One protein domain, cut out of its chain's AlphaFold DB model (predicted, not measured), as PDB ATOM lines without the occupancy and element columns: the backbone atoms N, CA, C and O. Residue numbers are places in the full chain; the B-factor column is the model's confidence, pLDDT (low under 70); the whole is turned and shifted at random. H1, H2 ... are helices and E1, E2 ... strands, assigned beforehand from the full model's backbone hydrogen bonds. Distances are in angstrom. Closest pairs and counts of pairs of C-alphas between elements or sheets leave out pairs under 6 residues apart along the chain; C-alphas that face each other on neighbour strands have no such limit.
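AT A GLANCE: This is residues 7 to 20, 30 to 79, 108 to 128 and 139 to 177 of the 188 residues of an uncharacterized protein of Graphocephala atropunctata (UniProt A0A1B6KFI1). One twisted, curled sheet of six strands runs through the domain, with H1 packed on its E3 end and H2 over its E2 and E1 end on one face, and two short helices, H3 and H4, on the opposite face. The turn of the long hairpin E4 and E5 lies toward one end of the longest axis, and the unnamed stretch of residues 115 to 128 reaches the other. The printed part has 124 residues, in the order H1 E1 E2 H2 E3 H3 H4 E4 E5 E6, of the mixed class of helices and strands. The mixed sheet runs E2 E1 E6 E5 E4 E3. The whole is compact, with a radius of gyration of the C-alphas of 14.7 A, but elongated, spanning 50 by 28 by 28 A.

IN THESE COORDINATES: In the sheet, E5 is residues 151 to 165, 33.9 A long, from C-alpha 151 at (-52.598, 9.957, -7.585); it bends by 78 degrees at residue 159. E6 is residues 169 to 176, 20.4 A, ending at (-29.274, 9.316, -4.028). E4 is residues 139 to 145, 19.4 A; E3, residues 58 to 67, 24.4 A, bends by 71 degrees at residue 63. E1 is residues 30 to 36, 17.5 A, and E2 residues 39 to 42. H1 is residues 7 to 18, 16.2 A, from C-alpha 7 at (-34.534, 9.661, 15.609); H2 is residues 44 to 54, 15.4 A; H3 is residues 74 to 79 and H4 residues 110 to 114.

HOW THE PARTS SIT: E4, E5 and E6 form a meander, each strand the antiparallel neighbour of the one before; N 142 and O 154 are 2.8 A apart, and N 162 and O 173 2.9 A. The pairing is staggered: E5 pairs with E4 over residues 151 to 157 and with E6 over 158 to 165. E1 and E6 are parallel, with N 33 and O 170 2.8 A apart. E1 and E2 form a hairpin, with N 34 and O 41 2.9 A apart. E3 and E4 are antiparallel, with N 59 and O 141 2.8 A apart. H1 is on the sheet; the closest C-alphas of H1 and E3 are those of Asp 18 and His 59, 5.3 A. H2, on the same face, lies over E2 and E1 at a height over the sheet of 9.6 A. H3 and H4 are on the opposite face. In the four helices every O i to N i+4 pair is within hydrogen-bond range.

THE WHOLE: The C-alphas farthest apart are those of Met 126 and Asn 148, 49.7 A. Residues 21 to 29, 80 to 107 and 129 to 138 are not printed; the C-alphas across these cuts are 15.6, 25.2 and 27.8 A apart. Of the links printed whole, none is long. The mean pLDDT of the printed part is 78.3; residues 73 to 79, 108 to 128 and 176 to 177 are under 70.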
ATOM      1  N   PHE A   7     -33.321  10.123  16.266       86.25
ATOM      2  CA  PHE A   7     -34.534   9.661  15.609       86.25
ATOM      3  C   PHE A   7     -35.677  10.678  15.707       86.25
ATOM      4  O   PHE A   7     -36.457  10.826  14.761       86.25
ATOM      5  N   VAL A   8     -35.770  11.415  16.817       87.38
ATOM      6  CA  VAL A   8     -36.730  12.519  16.984       87.38
ATOM      7  C   VAL A   8     -36.378  13.663  16.040       87.38
ATOM      8  O   VAL A   8     -37.257  14.175  15.352       87.38
ATOM      9  N   ILE A   9     -35.093  14.008  15.931       85.44
ATOM     10  CA  ILE A   9     -34.608  15.046  15.009       85.44
ATOM     11  C   ILE A   9     -34.951  14.682  13.563       85.44
ATOM     12  O   ILE A   9     -35.517  15.495  12.834       85.44
ATOM     13  N   ALA A  10     -34.671  13.443  13.157       88.88
ATOM     14  CA  ALA A  10     -34.974  12.968  11.814       88.88
ATOM     15  C   ALA A  10     -36.479  12.978  11.513       88.88
ATOM     16  O   ALA A  10     -36.874  13.373  10.417       88.88
ATOM     17  N   LYS A  11     -37.323  12.580  12.475       89.62
ATOM     18  CA  LYS A  11     -38.787  12.641  12.339       89.62
ATOM     19  C   LYS A  11     -39.295  14.069  12.210       89.62
ATOM     20  O   LYS A  11     -40.109  14.327  11.331       89.62
ATOM     21  N   ASN A  12     -38.806  14.982  13.044       87.75
ATOM     22  CA  ASN A  12     -39.187  16.390  12.979       87.75
ATOM     23  C   ASN A  12     -38.768  17.002  11.640       87.75
ATOM     24  O   ASN A  12     -39.570  17.668  10.996       87.75
ATOM     25  N   PHE A  13     -37.560  16.689  11.166       89.56
ATOM     26  CA  PHE A  13     -37.106  17.071   9.832       89.56
ATOM     27  C   PHE A  13     -38.003  16.509   8.718       89.56
ATOM     28  O   PHE A  13     -38.401  17.254   7.827       89.56
ATOM     29  N   ALA A  14     -38.332  15.215   8.757       90.31
ATOM     30  CA  ALA A  14     -39.202  14.582   7.769       90.31
ATOM     31  C   ALA A  14     -40.582  15.251   7.739       90.31
ATOM     32  O   ALA A  14     -41.019  15.700   6.685       90.31
ATOM     33  N   LEU A  15     -41.213  15.413   8.907       88.19
ATOM     34  CA  LEU A  15     -42.495  16.103   9.049       88.19
ATOM     35  C   LEU A  15     -42.430  17.538   8.524       88.19
ATOM     36  O   LEU A  15     -43.339  17.969   7.818       88.19
ATOM     37  N   PHE A  16     -41.356  18.264   8.831       86.31
ATOM     38  CA  PHE A  16     -41.132  19.608   8.317       86.31
ATOM     39  C   PHE A  16     -41.077  19.617   6.784       86.31
ATOM     40  O   PHE A  16     -41.812  20.369   6.142       86.31
ATOM     41  N   MET A  17     -40.249  18.759   6.184       87.38
ATOM     42  CA  MET A  17     -40.073  18.712   4.733       87.38
ATOM     43  C   MET A  17     -41.330  18.227   3.997       87.38
ATOM     44  O   MET A  17     -41.611  18.712   2.901       87.38
ATOM     45  N   ASP A  18     -42.093  17.311   4.596       88.94
ATOM     46  CA  ASP A  18     -43.325  16.747   4.028       88.94
ATOM     47  C   ASP A  18     -44.486  17.755   4.044       88.94
ATOM     48  O   ASP A  18     -45.331  17.753   3.148       88.94
ATOM     49  N   ASN A  19     -44.496  18.669   5.024       83.38
ATOM     50  CA  ASN A  19     -45.549  19.673   5.216       83.38
ATOM     51  C   ASN A  19     -45.105  21.102   4.863       83.38
ATOM     52  O   ASN A  19     -45.763  22.073   5.237       83.38
ATOM     53  N   LEU A  20     -44.014  21.259   4.106       75.12
ATOM     54  CA  LEU A  20     -43.468  22.566   3.710       75.12
ATOM     55  C   LEU A  20     -44.493  23.479   3.013       75.12
ATOM     56  O   LEU A  20     -44.312  24.696   3.001       75.12
ATOM     57  N   ASP A  30     -31.940  31.384   8.726       85.25
ATOM     58  CA  ASP A  30     -31.998  32.415   7.674       85.25
ATOM     59  C   ASP A  30     -30.928  32.182   6.602       85.25
ATOM     60  O   ASP A  30     -31.195  32.345   5.413       85.25
ATOM     61  N   ASN A  31     -29.753  31.704   7.023       83.88
ATOM     62  CA  ASN A  31     -28.602  31.415   6.170       83.88
ATOM     63  C   ASN A  31     -28.495  29.928   5.799       83.88
ATOM     64  O   ASN A  31     -27.415  29.462   5.432       83.88
ATOM     65  N   ALA A  32     -29.588  29.167   5.909       87.56
ATOM     66  CA  ALA A  32     -29.569  27.738   5.642       87.56
ATOM     67  C   ALA A  32     -29.113  27.415   4.212       87.56
ATOM     68  O   ALA A  32     -29.362  28.153   3.257       87.56
ATOM     69  N   ILE A  33     -28.467  26.265   4.061       87.19
ATOM     70  CA  ILE A  33     -27.943  25.772   2.793       87.19
ATOM     71  C   ILE A  33     -28.578  24.418   2.505       87.19
ATOM     72  O   ILE A  33     -28.480  23.493   3.310       87.19
ATOM     73  N   MET A  34     -29.166  24.270   1.321       88.06
ATOM     74  CA  MET A  34     -29.701  22.992   0.855       88.06
ATOM     75  C   MET A  34     -28.998  22.552  -0.426       88.06
ATOM     76  O   MET A  34     -29.032  23.272  -1.419       88.06
ATOM     77  N   ASP A  35     -28.403  21.359  -0.449       86.25
ATOM     78  CA  ASP A  35     -27.995  20.680  -1.685       86.25
ATOM     79  C   ASP A  35     -29.018  19.585  -2.027       86.25
ATOM     80  O   ASP A  35     -29.034  18.497  -1.453       86.25
ATOM     81  N   TRP A  36     -29.905  19.889  -2.970       85.62
ATOM     82  CA  TRP A  36     -30.914  18.970  -3.478       85.62
ATOM     83  C   TRP A  36     -30.374  18.236  -4.711       85.62
ATOM     84  O   TRP A  36     -30.369  18.770  -5.825       85.62
ATOM     85  N   PHE A  37     -29.874  17.012  -4.513       81.88
ATOM     86  CA  PHE A  37     -29.328  16.142  -5.567       81.88
ATOM     87  C   PHE A  37     -28.329  16.840  -6.513       81.88
ATOM     88  O   PHE A  37     -28.343  16.654  -7.734       81.88
ATOM     89  N   GLY A  38     -27.423  17.643  -5.957       74.94
ATOM     90  CA  GLY A  38     -26.366  18.339  -6.682       74.94
ATOM     91  C   GLY A  38     -26.676  19.791  -7.051       74.94
ATOM     92  O   GLY A  38     -25.773  20.446  -7.591       74.94
ATOM     93  N   ARG A  39     -27.890  20.287  -6.776       77.56
ATOM     94  CA  ARG A  39     -28.281  21.699  -6.923       77.56
ATOM     95  C   ARG A  39     -28.305  22.371  -5.557       77.56
ATOM     96  O   ARG A  39     -28.990  21.895  -4.663       77.56
ATOM     97  N   SER A  40     -27.561  23.461  -5.408       81.75
ATOM     98  CA  SER A  40     -27.420  24.152  -4.126       81.75
ATOM     99  C   SER A  40     -28.289  25.407  -4.075       81.75
ATOM    100  O   SER A  40     -28.299  26.186  -5.027       81.75
ATOM    101  N   PHE A  41     -28.964  25.602  -2.951       82.44
ATOM    102  CA  PHE A  41     -29.782  26.761  -2.613       82.44
ATOM    103  C   PHE A  41     -29.254  27.356  -1.309       82.44
ATOM    104  O   PHE A  41     -28.832  26.612  -0.423       82.44
ATOM    105  N   TYR A  42     -29.266  28.683  -1.219       83.56
ATOM    106  CA  TYR A  42     -28.716  29.434  -0.096       83.56
ATOM    107  C   TYR A  42     -29.777  30.396   0.420       83.56
ATOM    108  O   TYR A  42     -30.381  31.128  -0.365       83.56
ATOM    109  N   GLY A  43     -29.968  30.392   1.729       83.19
ATOM    110  CA  GLY A  43     -30.966  31.186   2.419       83.19
ATOM    111  C   GLY A  43     -32.326  30.498   2.502       83.19
ATOM    112  O   GLY A  43     -32.768  29.813   1.570       83.19
ATOM    113  N   ARG A  44     -33.008  30.719   3.631       86.38
ATOM    114  CA  ARG A  44     -34.324  30.138   3.939       86.38
ATOM    115  C   ARG A  44     -35.334  30.363   2.813       86.38
ATOM    116  O   ARG A  44     -35.930  29.404   2.326       86.38
ATOM    117  N   ASP A  45     -35.489  31.602   2.360       85.94
ATOM    118  CA  ASP A  45     -36.525  31.973   1.387       85.94
ATOM    119  C   ASP A  45     -36.328  31.297   0.029       85.94
ATOM    120  O   ASP A  45     -37.288  30.831  -0.589       85.94
ATOM    121  N   ALA A  46     -35.078  31.184  -0.429       84.06
ATOM    122  CA  ALA A  46     -34.757  30.517  -1.685       84.06
ATOM    123  C   ALA A  46     -35.061  29.014  -1.612       84.06
ATOM    124  O   ALA A  46     -35.627  28.452  -2.553       84.06
ATOM    125  N   ILE A  47     -34.719  28.375  -0.488       85.50
ATOM    126  CA  ILE A  47     -35.017  26.963  -0.224       85.50
ATOM    127  C   ILE A  47     -36.529  26.741  -0.221       85.50
ATOM    128  O   ILE A  47     -37.033  25.919  -0.983       85.50
ATOM    129  N   VAL A  48     -37.262  27.507   0.587       85.19
ATOM    130  CA  VAL A  48     -38.717  27.376   0.730       85.19
ATOM    131  C   VAL A  48     -39.426  27.623  -0.601       85.19
ATOM    132  O   VAL A  48     -40.280  26.830  -0.998       85.19
ATOM    133  N   SER A  49     -39.053  28.685  -1.319       84.00
ATOM    134  CA  SER A  49     -39.624  29.013  -2.628       84.00
ATOM    135  C   SER A  49     -39.387  27.894  -3.642       84.00
ATOM    136  O   SER A  49     -40.316  27.483  -4.349       84.00
ATOM    137  N   PHE A  50     -38.170  27.335  -3.671       84.44
ATOM    138  CA  PHE A  50     -37.855  26.198  -4.526       84.44
ATOM    139  C   PHE A  50     -38.731  24.988  -4.191       84.44
ATOM    140  O   PHE A  50     -39.372  24.453  -5.100       84.44
ATOM    141  N   MET A  51     -38.801  24.601  -2.914       84.56
ATOM    142  CA  MET A  51     -39.567  23.438  -2.464       84.56
ATOM    143  C   MET A  51     -41.058  23.583  -2.780       84.56
ATOM    144  O   MET A  51     -41.626  22.700  -3.415       84.56
ATOM    145  N   LYS A  52     -41.675  24.724  -2.442       82.75
ATOM    146  CA  LYS A  52     -43.104  24.981  -2.701       82.75
ATOM    147  C   LYS A  52     -43.450  25.007  -4.190       82.75
ATOM    148  O   LYS A  52     -44.517  24.548  -4.583       82.75
ATOM    149  N   THR A  53     -42.569  25.556  -5.026       81.69
ATOM    150  CA  THR A  53     -42.884  25.814  -6.442       81.69
ATOM    151  C   THR A  53     -42.528  24.649  -7.365       81.69
ATOM    152  O   THR A  53     -43.126  24.510  -8.434       81.69
ATOM    153  N   ASN A  54     -41.517  23.852  -7.005       81.38
ATOM    154  CA  ASN A  54     -40.894  22.895  -7.924       81.38
ATOM    155  C   ASN A  54     -40.977  21.443  -7.463       81.38
ATOM    156  O   ASN A  54     -40.790  20.552  -8.292       81.38
ATOM    157  N   ILE A  55     -41.211  21.193  -6.176       81.06
ATOM    158  CA  ILE A  55     -41.242  19.840  -5.634       81.06
ATOM    159  C   ILE A  55     -42.706  19.451  -5.393       81.06
ATOM    160  O   ILE A  55     -43.408  20.153  -4.663       81.06
ATOM    161  N   PRO A  56     -43.205  18.366  -6.019       82.25
ATOM    162  CA  PRO A  56     -44.520  17.825  -5.695       82.25
ATOM    163  C   PRO A  56     -44.601  17.427  -4.225       82.25
ATOM    164  O   PRO A  56     -43.572  17.229  -3.575       82.25
ATOM    165  N   LYS A  57     -45.823  17.246  -3.722       85.94
ATOM    166  CA  LYS A  57     -46.021  16.723  -2.372       85.94
ATOM    167  C   LYS A  57     -45.245  15.415  -2.214       85.94
ATOM    168  O   LYS A  57     -45.279  14.552  -3.095       85.94
ATOM    169  N   MET A  58     -44.494  15.313  -1.128       88.31
ATOM    170  CA  MET A  58     -43.572  14.214  -0.890       88.31
ATOM    171  C   MET A  58     -43.674  13.723   0.549       88.31
ATOM    172  O   MET A  58     -44.111  14.472   1.416       88.31
ATOM    173  N   HIS A  59     -43.266  12.473   0.761       90.50
ATOM    174  CA  HIS A  59     -43.243  11.814   2.063       90.50
ATOM    175  C   HIS A  59     -41.908  11.120   2.284       90.50
ATOM    176  O   HIS A  59     -41.452  10.351   1.423       90.50
ATOM    177  N   HIS A  60     -41.294  11.356   3.438       92.69
ATOM    178  CA  HIS A  60     -40.064  10.681   3.833       92.69
ATOM    179  C   HIS A  60     -40.368   9.401   4.620       92.69
ATOM    180  O   HIS A  60     -41.065   9.414   5.631       92.69
ATOM    181  N   THR A  61     -39.743   8.294   4.219       92.50
ATOM    182  CA  THR A  61     -39.658   7.077   5.038       92.50
ATOM    183  C   THR A  61     -38.260   6.996   5.634       92.50
ATOM    184  O   THR A  61     -37.289   6.892   4.886       92.50
ATOM    185  N   ILE A  62     -38.147   7.027   6.963       92.44
ATOM    186  CA  ILE A  62     -36.870   6.919   7.685       92.44
ATOM    187  C   ILE A  62     -36.578   5.442   7.963       92.44
ATOM    188  O   ILE A  62     -37.340   4.777   8.658       92.44
ATOM    189  N   GLU A  63     -35.463   4.935   7.441       91.31
ATOM    190  CA  GLU A  63     -35.005   3.557   7.668       91.31
ATOM    191  C   GLU A  63     -33.917   3.489   8.747       91.31
ATOM    192  O   GLU A  63     -33.876   2.548   9.535       91.31
ATOM    193  N   SER A  64     -33.018   4.475   8.793       91.31
ATOM    194  CA  SER A  64     -31.999   4.574   9.844       91.31
ATOM    195  C   SER A  64     -31.506   6.003  10.010       91.31
ATOM    196  O   SER A  64     -31.592   6.814   9.084       91.31
ATOM    197  N   VAL A  65     -30.981   6.290  11.199       93.19
ATOM    198  CA  VAL A  65     -30.387   7.575  11.559       93.19
ATOM    199  C   VAL A  65     -29.106   7.306  12.333       93.19
ATOM    200  O   VAL A  65     -29.067   6.398  13.162       93.19
ATOM    201  N   ALA A  66     -28.057   8.070  12.055       91.88
ATOM    202  CA  ALA A  66     -26.809   8.004  12.795       91.88
ATOM    203  C   ALA A  66     -26.208   9.397  12.946       91.88
ATOM    204  O   ALA A  66     -26.142  10.161  11.982       91.88
ATOM    205  N   ARG A  67     -25.707   9.715  14.139       90.31
ATOM    206  CA  ARG A  67     -24.858  10.888  14.332       90.31
ATOM    207  C   ARG A  67     -23.544  10.691  13.586       90.31
ATOM    208  O   ARG A  67     -22.971   9.600  13.595       90.31
ATOM    209  N   ILE A  68     -23.064  11.745  12.937       87.81
ATOM    210  CA  ILE A  68     -21.818  11.708  12.170       87.81
ATOM    211  C   ILE A  68     -20.881  12.842  12.600       87.81
ATOM    212  O   ILE A  68     -21.342  13.859  13.123       87.81
ATOM    213  N   PRO A  69     -19.561  12.695  12.382       82.94
ATOM    214  CA  PRO A  69     -18.631  13.803  12.536       82.94
ATOM    215  C   PRO A  69     -19.020  14.992  11.643       82.94
ATOM    216  O   PRO A  69     -19.684  14.789  10.620       82.94
ATOM    217  N   PRO A  70     -18.572  16.215  11.981       82.50
ATOM    218  CA  PRO A  70     -18.845  17.394  11.172       82.50
ATOM    219  C   PRO A  70     -18.446  17.209   9.719       82.50
ATOM    220  O   PRO A  70     -17.487  16.492   9.468       82.50
ATOM    221  N   VAL A  71     -19.144  17.846   8.773       75.25
ATOM    222  CA  VAL A  71     -18.883  17.682   7.337       75.25
ATOM    223  C   VAL A  71     -18.535  18.985   6.615       75.25
ATOM    224  O   VAL A  71     -19.245  19.976   6.670       75.25
ATOM    225  N   SER A  72     -17.490  18.923   5.802       70.06
ATOM    226  CA  SER A  72     -17.140  19.850   4.734       70.06
ATOM    227  C   SER A  72     -17.967  19.517   3.504       70.06
ATOM    228  O   SER A  72     -17.862  18.431   2.918       70.06
ATOM    229  N   HIS A  73     -18.726  20.504   3.054       67.81
ATOM    230  CA  HIS A  73     -19.423  20.494   1.781       67.81
ATOM    231  C   HIS A  73     -18.974  21.710   0.969       67.81
ATOM    232  O   HIS A  73     -18.723  22.770   1.532       67.81
ATOM    233  N   ARG A  74     -18.894  21.598  -0.364       69.00
ATOM    234  CA  ARG A  74     -18.475  22.722  -1.232       69.00
ATOM    235  C   ARG A  74     -19.271  24.008  -0.964       69.00
ATOM    236  O   ARG A  74     -18.725  25.095  -1.049       69.00
ATOM    237  N   SER A  75     -20.557  23.869  -0.633       65.25
ATOM    238  CA  SER A  75     -21.439  25.005  -0.357       65.25
ATOM    239  C   SER A  75     -21.144  25.643   0.997       65.25
ATOM    240  O   SER A  75     -21.355  26.838   1.140       65.25
ATOM    241  N   LEU A  76     -20.610  24.873   1.952       63.75
ATOM    242  CA  LEU A  76     -20.106  25.404   3.219       63.75
ATOM    243  C   LEU A  76     -18.801  26.176   2.981       63.75
ATOM    244  O   LEU A  76     -18.689  27.320   3.396       63.75
ATOM    245  N   GLN A  77     -17.886  25.629   2.172       59.69
ATOM    246  CA  GLN A  77     -16.642  26.315   1.788       59.69
ATOM    247  C   GLN A  77     -16.885  27.623   1.014       59.69
ATOM    248  O   GLN A  77     -16.130  28.579   1.146       59.69
ATOM    249  N   SER A  78     -17.933  27.688   0.183       51.06
ATOM    250  CA  SER A  78     -18.299  28.923  -0.531       51.06
ATOM    251  C   SER A  78     -18.944  29.981   0.369       51.06
ATOM    252  O   SER A  78     -18.926  31.150  -0.002       51.06
ATOM    253  N   SER A  79     -19.492  29.594   1.527       45.75
ATOM    254  CA  SER A  79     -20.076  30.526   2.499       45.75
ATOM    255  C   SER A  79     -19.021  31.217   3.372       45.75
ATOM    256  O   SER A  79     -19.297  32.284   3.908       45.75
ATOM    257  N   PRO A 108     -37.721  22.065 -12.842       49.44
ATOM    258  CA  PRO A 108     -37.200  20.757 -13.173       49.44
ATOM    259  C   PRO A 108     -38.393  19.806 -13.268       49.44
ATOM    260  O   PRO A 108     -39.196  19.719 -12.341       49.44
ATOM    261  N   ASN A 109     -38.553  19.137 -14.414       56.81
ATOM    262  CA  ASN A 109     -39.588  18.122 -14.560       56.81
ATOM    263  C   ASN A 109     -39.362  17.071 -13.463       56.81
ATOM    264  O   ASN A 109     -38.216  16.709 -13.186       56.81
ATOM    265  N   LEU A 110     -40.428  16.570 -12.839       58.81
ATOM    266  CA  LEU A 110     -40.335  15.536 -11.810       58.81
ATOM    267  C   LEU A 110     -39.474  14.345 -12.260       58.81
ATOM    268  O   LEU A 110     -38.685  13.822 -11.479       58.81
ATOM    269  N   LYS A 111     -39.528  13.983 -13.547       58.28
ATOM    270  CA  LYS A 111     -38.659  12.943 -14.116       58.28
ATOM    271  C   LYS A 111     -37.173  13.285 -13.997       58.28
ATOM    272  O   LYS A 111     -36.378  12.390 -13.729       58.28
ATOM    273  N   ASP A 112     -36.794  14.550 -14.147       60.66
ATOM    274  CA  ASP A 112     -35.415  15.017 -13.987       60.66
ATOM    275  C   ASP A 112     -35.007  15.106 -12.513       60.66
ATOM    276  O   ASP A 112     -33.852  14.839 -12.190       60.66
ATOM    277  N   LEU A 113     -35.945  15.415 -11.610       60.78
ATOM    278  CA  LEU A 113     -35.728  15.385 -10.156       60.78
ATOM    279  C   LEU A 113     -35.521  13.953  -9.649       60.78
ATOM    280  O   LEU A 113     -34.558  13.661  -8.937       60.78
ATOM    281  N   ILE A 114     -36.377  13.028 -10.076       59.06
ATOM    282  CA  ILE A 114     -36.301  11.612  -9.709       59.06
ATOM    283  C   ILE A 114     -35.046  10.977 -10.305       59.06
ATOM    284  O   ILE A 114     -34.339  10.228  -9.623       59.06
ATOM    285  N   ARG A 115     -34.693  11.336 -11.543       58.28
ATOM    286  CA  ARG A 115     -33.470  10.870 -12.213       58.28
ATOM    287  C   ARG A 115     -32.228  11.681 -11.859       58.28
ATOM    288  O   ARG A 115     -31.157  11.337 -12.362       58.28
ATOM    289  N   ALA A 116     -32.338  12.707 -11.008       58.88
ATOM    290  CA  ALA A 116     -31.225  13.588 -10.681       58.88
ATOM    291  C   ALA A 116     -30.028  12.744 -10.217       58.88
ATOM    292  O   ALA A 116     -30.138  11.994  -9.229       58.88
ATOM    293  N   PRO A 117     -28.906  12.790 -10.962       55.09
ATOM    294  CA  PRO A 117     -27.769  11.949 -10.675       55.09
ATOM    295  C   PRO A 117     -27.161  12.404  -9.362       55.09
ATOM    296  O   PRO A 117     -26.878  13.580  -9.140       55.09
ATOM    297  N   SER A 118     -26.911  11.438  -8.494       56.41
ATOM    298  CA  SER A 118     -26.184  11.698  -7.262       56.41
ATOM    299  C   SER A 118     -24.728  11.887  -7.630       56.41
ATOM    300  O   SER A 118     -24.040  10.947  -8.038       56.41
ATOM    301  N   ARG A 119     -24.276  13.141  -7.605       54.66
ATOM    302  CA  ARG A 119     -22.876  13.451  -7.885       54.66
ATOM    303  C   ARG A 119     -22.054  12.781  -6.788       54.66
ATOM    304  O   ARG A 119     -22.348  12.992  -5.619       54.66
ATOM    305  N   ARG A 120     -21.050  11.975  -7.165       48.22
ATOM    306  CA  ARG A 120     -20.058  11.396  -6.242       48.22
ATOM    307  C   ARG A 120     -19.421  12.533  -5.452       48.22
ATOM    308  O   ARG A 120     -18.452  13.123  -5.921       48.22
ATOM    309  N   LYS A 121     -19.960  12.868  -4.290       55.06
ATOM    310  CA  LYS A 121     -19.343  13.837  -3.401       55.06
ATOM    311  C   LYS A 121     -19.147  13.154  -2.069       55.06
ATOM    312  O   LYS A 121     -20.054  12.563  -1.500       55.06
ATOM    313  N   ARG A 122     -17.898  13.146  -1.628       51.03
ATOM    314  CA  ARG A 122     -17.573  12.768  -0.264       51.03
ATOM    315  C   ARG A 122     -17.647  14.051   0.544       51.03
ATOM    316  O   ARG A 122     -16.935  15.006   0.237       51.03
ATOM    317  N   PHE A 123     -18.531  14.074   1.530       55.81
ATOM    318  CA  PHE A 123     -18.361  14.945   2.676       55.81
ATOM    319  C   PHE A 123     -17.019  14.593   3.322       55.81
ATOM    320  O   PHE A 123     -16.758  13.419   3.583       55.81
ATOM    321  N   HIS A 124     -16.147  15.578   3.493       50.88
ATOM    322  CA  HIS A 124     -14.889  15.398   4.226       50.88
ATOM    323  C   HIS A 124     -15.086  15.995   5.598       50.88
ATOM    324  O   HIS A 124     -15.636  17.079   5.637       50.88
ATOM    325  N   PRO A 125     -14.686  15.384   6.706       43.50
ATOM    326  CA  PRO A 125     -15.021  15.970   7.982       43.50
ATOM    327  C   PRO A 125     -14.271  17.285   8.246       43.50
ATOM    328  O   PRO A 125     -13.052  17.275   8.369       43.50
ATOM    329  N   MET A 126     -14.993  18.410   8.295       50.94
ATOM    330  CA  MET A 126     -14.532  19.709   8.809       50.94
ATOM    331  C   MET A 126     -15.734  20.414   9.433       50.94
ATOM    332  O   MET A 126     -16.840  20.325   8.900       50.94
ATOM    333  N   GLY A 127     -15.536  21.023  10.599       51.88
ATOM    334  CA  GLY A 127     -16.626  21.572  11.401       51.88
ATOM    335  C   GLY A 127     -16.855  23.055  11.183       51.88
ATOM    336  O   GLY A 127     -15.904  23.813  11.046       51.88
ATOM    337  N   VAL A 128     -18.130  23.435  11.221       65.62
ATOM    338  CA  VAL A 128     -18.575  24.778  11.601       65.62
ATOM    339  C   VAL A 128     -18.855  24.703  13.103       65.62
ATOM    340  O   VAL A 128     -19.553  23.783  13.541       65.62
ATOM    341  N   ARG A 139     -36.197   6.632   2.124       89.88
ATOM    342  CA  ARG A 139     -36.852   6.786   0.823       89.88
ATOM    343  C   ARG A 139     -37.675   8.056   0.772       89.88
ATOM    344  O   ARG A 139     -38.175   8.516   1.793       89.88
ATOM    345  N   LEU A 140     -37.799   8.588  -0.437       89.94
ATOM    346  CA  LEU A 140     -38.670   9.709  -0.743       89.94
ATOM    347  C   LEU A 140     -39.769   9.230  -1.682       89.94
ATOM    348  O   LEU A 140     -39.472   8.701  -2.756       89.94
ATOM    349  N   HIS A 141     -41.017   9.411  -1.276       89.75
ATOM    350  CA  HIS A 141     -42.191   9.083  -2.074       89.75
ATOM    351  C   HIS A 141     -42.807  10.381  -2.581       89.75
ATOM    352  O   HIS A 141     -43.115  11.253  -1.780       89.75
ATOM    353  N   PHE A 142     -42.985  10.519  -3.889       87.56
ATOM    354  CA  PHE A 142     -43.591  11.694  -4.511       87.56
ATOM    355  C   PHE A 142     -45.016  11.381  -4.949       87.56
ATOM    356  O   PHE A 142     -45.243  10.400  -5.658       87.56
ATOM    357  N   GLU A 143     -45.960  12.239  -4.579       86.44
ATOM    358  CA  GLU A 143     -47.319  12.213  -5.107       86.44
ATOM    359  C   GLU A 143     -47.348  12.858  -6.496       86.44
ATOM    360  O   GLU A 143     -46.979  14.020  -6.687       86.44
ATOM    361  N   VAL A 144     -47.807  12.095  -7.485       81.81
ATOM    362  CA  VAL A 144     -47.904  12.526  -8.880       81.81
ATOM    363  C   VAL A 144     -49.351  12.430  -9.322       81.81
ATOM    364  O   VAL A 144     -49.947  11.355  -9.312       81.81
ATOM    365  N   SER A 145     -49.923  13.560  -9.730       78.25
ATOM    366  CA  SER A 145     -51.258  13.581 -10.325       78.25
ATOM    367  C   SER A 145     -51.192  13.078 -11.763       78.25
ATOM    368  O   SER A 145     -50.508  13.655 -12.609       78.25
ATOM    369  N   LEU A 146     -51.909  11.994 -12.045       76.06
ATOM    370  CA  LEU A 146     -52.090  11.470 -13.392       76.06
ATOM    371  C   LEU A 146     -53.185  12.255 -14.127       76.06
ATOM    372  O   LEU A 146     -54.088  12.824 -13.516       76.06
ATOM    373  N   HIS A 147     -53.157  12.225 -15.462       72.19
ATOM    374  CA  HIS A 147     -54.139  12.917 -16.315       72.19
ATOM    375  C   HIS A 147     -55.604  12.509 -16.074       72.19
ATOM    376  O   HIS A 147     -56.509  13.226 -16.479       72.19
ATOM    377  N   ASN A 148     -55.848  11.376 -15.415       78.31
ATOM    378  CA  ASN A 148     -57.180  10.882 -15.056       78.31
ATOM    379  C   ASN A 148     -57.612  11.262 -13.624       78.31
ATOM    380  O   ASN A 148     -58.576  10.694 -13.117       78.31
ATOM    381  N   GLY A 149     -56.875  12.150 -12.948       73.44
ATOM    382  CA  GLY A 149     -57.142  12.559 -11.568       73.44
ATOM    383  C   GLY A 149     -56.726  11.538 -10.503       73.44
ATOM    384  O   GLY A 149     -56.896  11.804  -9.317       73.44
ATOM    385  N   LYS A 150     -56.161  10.381 -10.882       79.12
ATOM    386  CA  LYS A 150     -55.582   9.438  -9.914       79.12
ATOM    387  C   LYS A 150     -54.224   9.940  -9.430       79.12
ATOM    388  O   LYS A 150     -53.441  10.472 -10.215       79.12
ATOM    389  N   ILE A 151     -53.922   9.703  -8.159       79.19
ATOM    390  CA  ILE A 151     -52.598   9.957  -7.585       79.19
ATOM    391  C   ILE A 151     -51.772   8.675  -7.717       79.19
ATOM    392  O   ILE A 151     -52.195   7.612  -7.264       79.19
ATOM    393  N   SER A 152     -50.606   8.764  -8.352       79.19
ATOM    394  CA  SER A 152     -49.578   7.720  -8.323       79.19
ATOM    395  C   SER A 152     -48.437   8.124  -7.398       79.19
ATOM    396  O   SER A 152     -48.111   9.304  -7.307       79.19
ATOM    397  N   LEU A 153     -47.807   7.142  -6.758       82.25
ATOM    398  CA  LEU A 153     -46.616   7.352  -5.940       82.25
ATOM    399  C   LEU A 153     -45.373   6.927  -6.720       82.25
ATOM    400  O   LEU A 153     -45.255   5.764  -7.109       82.25
ATOM    401  N   GLU A 154     -44.444   7.856  -6.933       83.75
ATOM    402  CA  GLU A 154     -43.114   7.540  -7.459       83.75
ATOM    403  C   GLU A 154     -42.089   7.522  -6.317       83.75
ATOM    404  O   GLU A 154     -42.023   8.449  -5.515       83.75
ATOM    405  N   GLU A 155     -41.279   6.465  -6.228       84.88
ATOM    406  CA  GLU A 155     -40.280   6.298  -5.163       84.88
ATOM    407  C   GLU A 155     -38.869   6.647  -5.658       84.88
ATOM    408  O   GLU A 155     -38.430   6.211  -6.728       84.88
ATOM    409  N   LYS A 156     -38.109   7.376  -4.834       82.44
ATOM    410  CA  LYS A 156     -36.662   7.552  -4.977       82.44
ATOM    411  C   LYS A 156     -35.949   7.047  -3.727       82.44
ATOM    412  O   LYS A 156     -36.094   7.599  -2.639       82.44
ATOM    413  N   VAL A 157     -35.095   6.043  -3.913       80.44
ATOM    414  CA  VAL A 157     -34.171   5.590  -2.866       80.44
ATOM    415  C   VAL A 157     -33.141   6.681  -2.594       80.44
ATOM    416  O   VAL A 157     -32.418   7.116  -3.503       80.44
ATOM    417  N   ILE A 158     -33.045   7.086  -1.331       80.56
ATOM    418  CA  ILE A 158     -32.068   8.057  -0.862       80.56
ATOM    419  C   ILE A 158     -30.886   7.276  -0.288       80.56
ATOM    420  O   ILE A 158     -31.044   6.428   0.583       80.56
ATOM    421  N   ASN A 159     -29.686   7.528  -0.809       79.56
ATOM    422  CA  ASN A 159     -28.473   6.895  -0.298       79.56
ATOM    423  C   ASN A 159     -28.119   7.454   1.081       79.56
ATOM    424  O   ASN A 159     -27.774   6.689   1.976       79.56
ATOM    425  N   ARG A 160     -28.227   8.777   1.235       86.69
ATOM    426  CA  ARG A 160     -28.201   9.468   2.525       86.69
ATOM    427  C   ARG A 160     -28.726  10.897   2.407       86.69
ATOM    428  O   ARG A 160     -28.530  11.547   1.381       86.69
ATOM    429  N   ILE A 161     -29.339  11.383   3.474       91.38
ATOM    430  CA  ILE A 161     -29.559  12.799   3.753       91.38
ATOM    431  C   ILE A 161     -28.581  13.177   4.858       91.38
ATOM    432  O   ILE A 161     -28.480  12.457   5.848       91.38
ATOM    433  N   VAL A 162     -27.866  14.282   4.701       91.25
ATOM    434  CA  VAL A 162     -27.054  14.850   5.781       91.25
ATOM    435  C   VAL A 162     -27.729  16.111   6.285       91.25
ATOM    436  O   VAL A 162     -28.010  17.004   5.485       91.25
ATOM    437  N   LEU A 163     -27.963  16.180   7.593       91.62
ATOM    438  CA  LEU A 163     -28.457  17.372   8.274       91.62
ATOM    439  C   LEU A 163     -27.356  17.951   9.152       91.62
ATOM    440  O   LEU A 163     -26.736  17.208   9.908       91.62
ATOM    441  N   GLY A 164     -27.139  19.260   9.056       90.25
ATOM    442  CA  GLY A 164     -26.339  20.048   9.991       90.25
ATOM    443  C   GLY A 164     -27.241  21.026  10.737       90.25
ATOM    444  O   GLY A 164     -27.973  21.788  10.098       90.25
ATOM    445  N   TYR A 165     -27.225  20.985  12.066       88.56
ATOM    446  CA  TYR A 165     -28.199  21.697  12.890       88.56
ATOM    447  C   TYR A 165     -27.624  22.160  14.239       88.56
ATOM    448  O   TYR A 165     -26.623  21.633  14.724       88.56
ATOM    449  N   THR A 166     -28.282  23.153  14.835       87.00
ATOM    450  CA  THR A 166     -28.131  23.574  16.238       87.00
ATOM    451  C   THR A 166     -29.480  23.389  16.945       87.00
ATOM    452  O   THR A 166     -29.938  22.272  17.133       87.00
ATOM    453  N   ASP A 167     -30.149  24.478  17.294       83.88
ATOM    454  CA  ASP A 167     -31.593  24.613  17.481       83.88
ATOM    455  C   ASP A 167     -32.351  24.725  16.143       83.88
ATOM    456  O   ASP A 167     -33.512  24.342  16.061       83.88
ATOM    457  N   GLN A 168     -31.681  25.212  15.092       86.75
ATOM    458  CA  GLN A 168     -32.219  25.351  13.739       86.75
ATOM    459  C   GLN A 168     -31.451  24.483  12.740       86.75
ATOM    460  O   GLN A 168     -30.289  24.125  12.948       86.75
ATOM    461  N   ILE A 169     -32.088  24.173  11.615       89.00
ATOM    462  CA  ILE A 169     -31.478  23.477  10.485       89.00
ATOM    463  C   ILE A 169     -30.667  24.487   9.672       89.00
ATOM    464  O   ILE A 169     -31.223  25.400   9.057       89.00
ATOM    465  N   HIS A 170     -29.351  24.300   9.615       89.00
ATOM    466  CA  HIS A 170     -28.451  25.147   8.826       89.00
ATOM    467  C   HIS A 170     -28.014  24.493   7.524       89.00
ATOM    468  O   HIS A 170     -27.690  25.179   6.558       89.00
ATOM    469  N   PHE A 171     -27.996  23.164   7.480       89.62
ATOM    470  CA  PHE A 171     -27.523  22.429   6.321       89.62
ATOM    471  C   PHE A 171     -28.373  21.198   6.055       89.62
ATOM    472  O   PHE A 171     -28.642  20.413   6.959       89.62
ATOM    473  N   VAL A 172     -28.750  21.008   4.794       91.38
ATOM    474  CA  VAL A 172     -29.430  19.806   4.313       91.38
ATOM    475  C   VAL A 172     -28.788  19.380   3.004       91.38
ATOM    476  O   VAL A 172     -28.660  20.180   2.081       91.38
ATOM    477  N   ALA A 173     -28.412  18.114   2.872       89.56
ATOM    478  CA  ALA A 173     -27.933  17.587   1.601       89.56
ATOM    479  C   ALA A 173     -28.545  16.230   1.280       89.56
ATOM    480  O   ALA A 173     -28.375  15.276   2.032       89.56
ATOM    481  N   TYR A 174     -29.201  16.142   0.124       88.50
ATOM    482  CA  TYR A 174     -29.784  14.919  -0.411       88.50
ATOM    483  C   TYR A 174     -28.824  14.242  -1.388       88.50
ATOM    484  O   TYR A 174     -28.507  14.775  -2.456       88.50
ATOM    485  N   GLU A 175     -28.431  13.010  -1.074       79.06
ATOM    486  CA  GLU A 175     -27.682  12.135  -1.970       79.06
ATOM    487  C   GLU A 175     -28.488  10.871  -2.284       79.06
ATOM    488  O   GLU A 175     -28.897  10.125  -1.401       79.06
ATOM    489  N   GLY A 176     -28.701  10.583  -3.563       67.94
ATOM    490  CA  GLY A 176     -29.274   9.316  -4.028       67.94
ATOM    491  C   GLY A 176     -28.201   8.288  -4.421       67.94
ATOM    492  O   GLY A 176     -26.995   8.483  -4.238       67.94
ATOM    493  N   LYS A 177     -28.636   7.163  -4.999       62.50
ATOM    494  CA  LYS A 177     -27.724   6.138  -5.531       62.50
ATOM    495  C   LYS A 177     -27.026   6.606  -6.814       62.50
ATOM    496  O   LYS A 177     -27.638   7.160  -7.726       62.50
TER     497      LYS A 177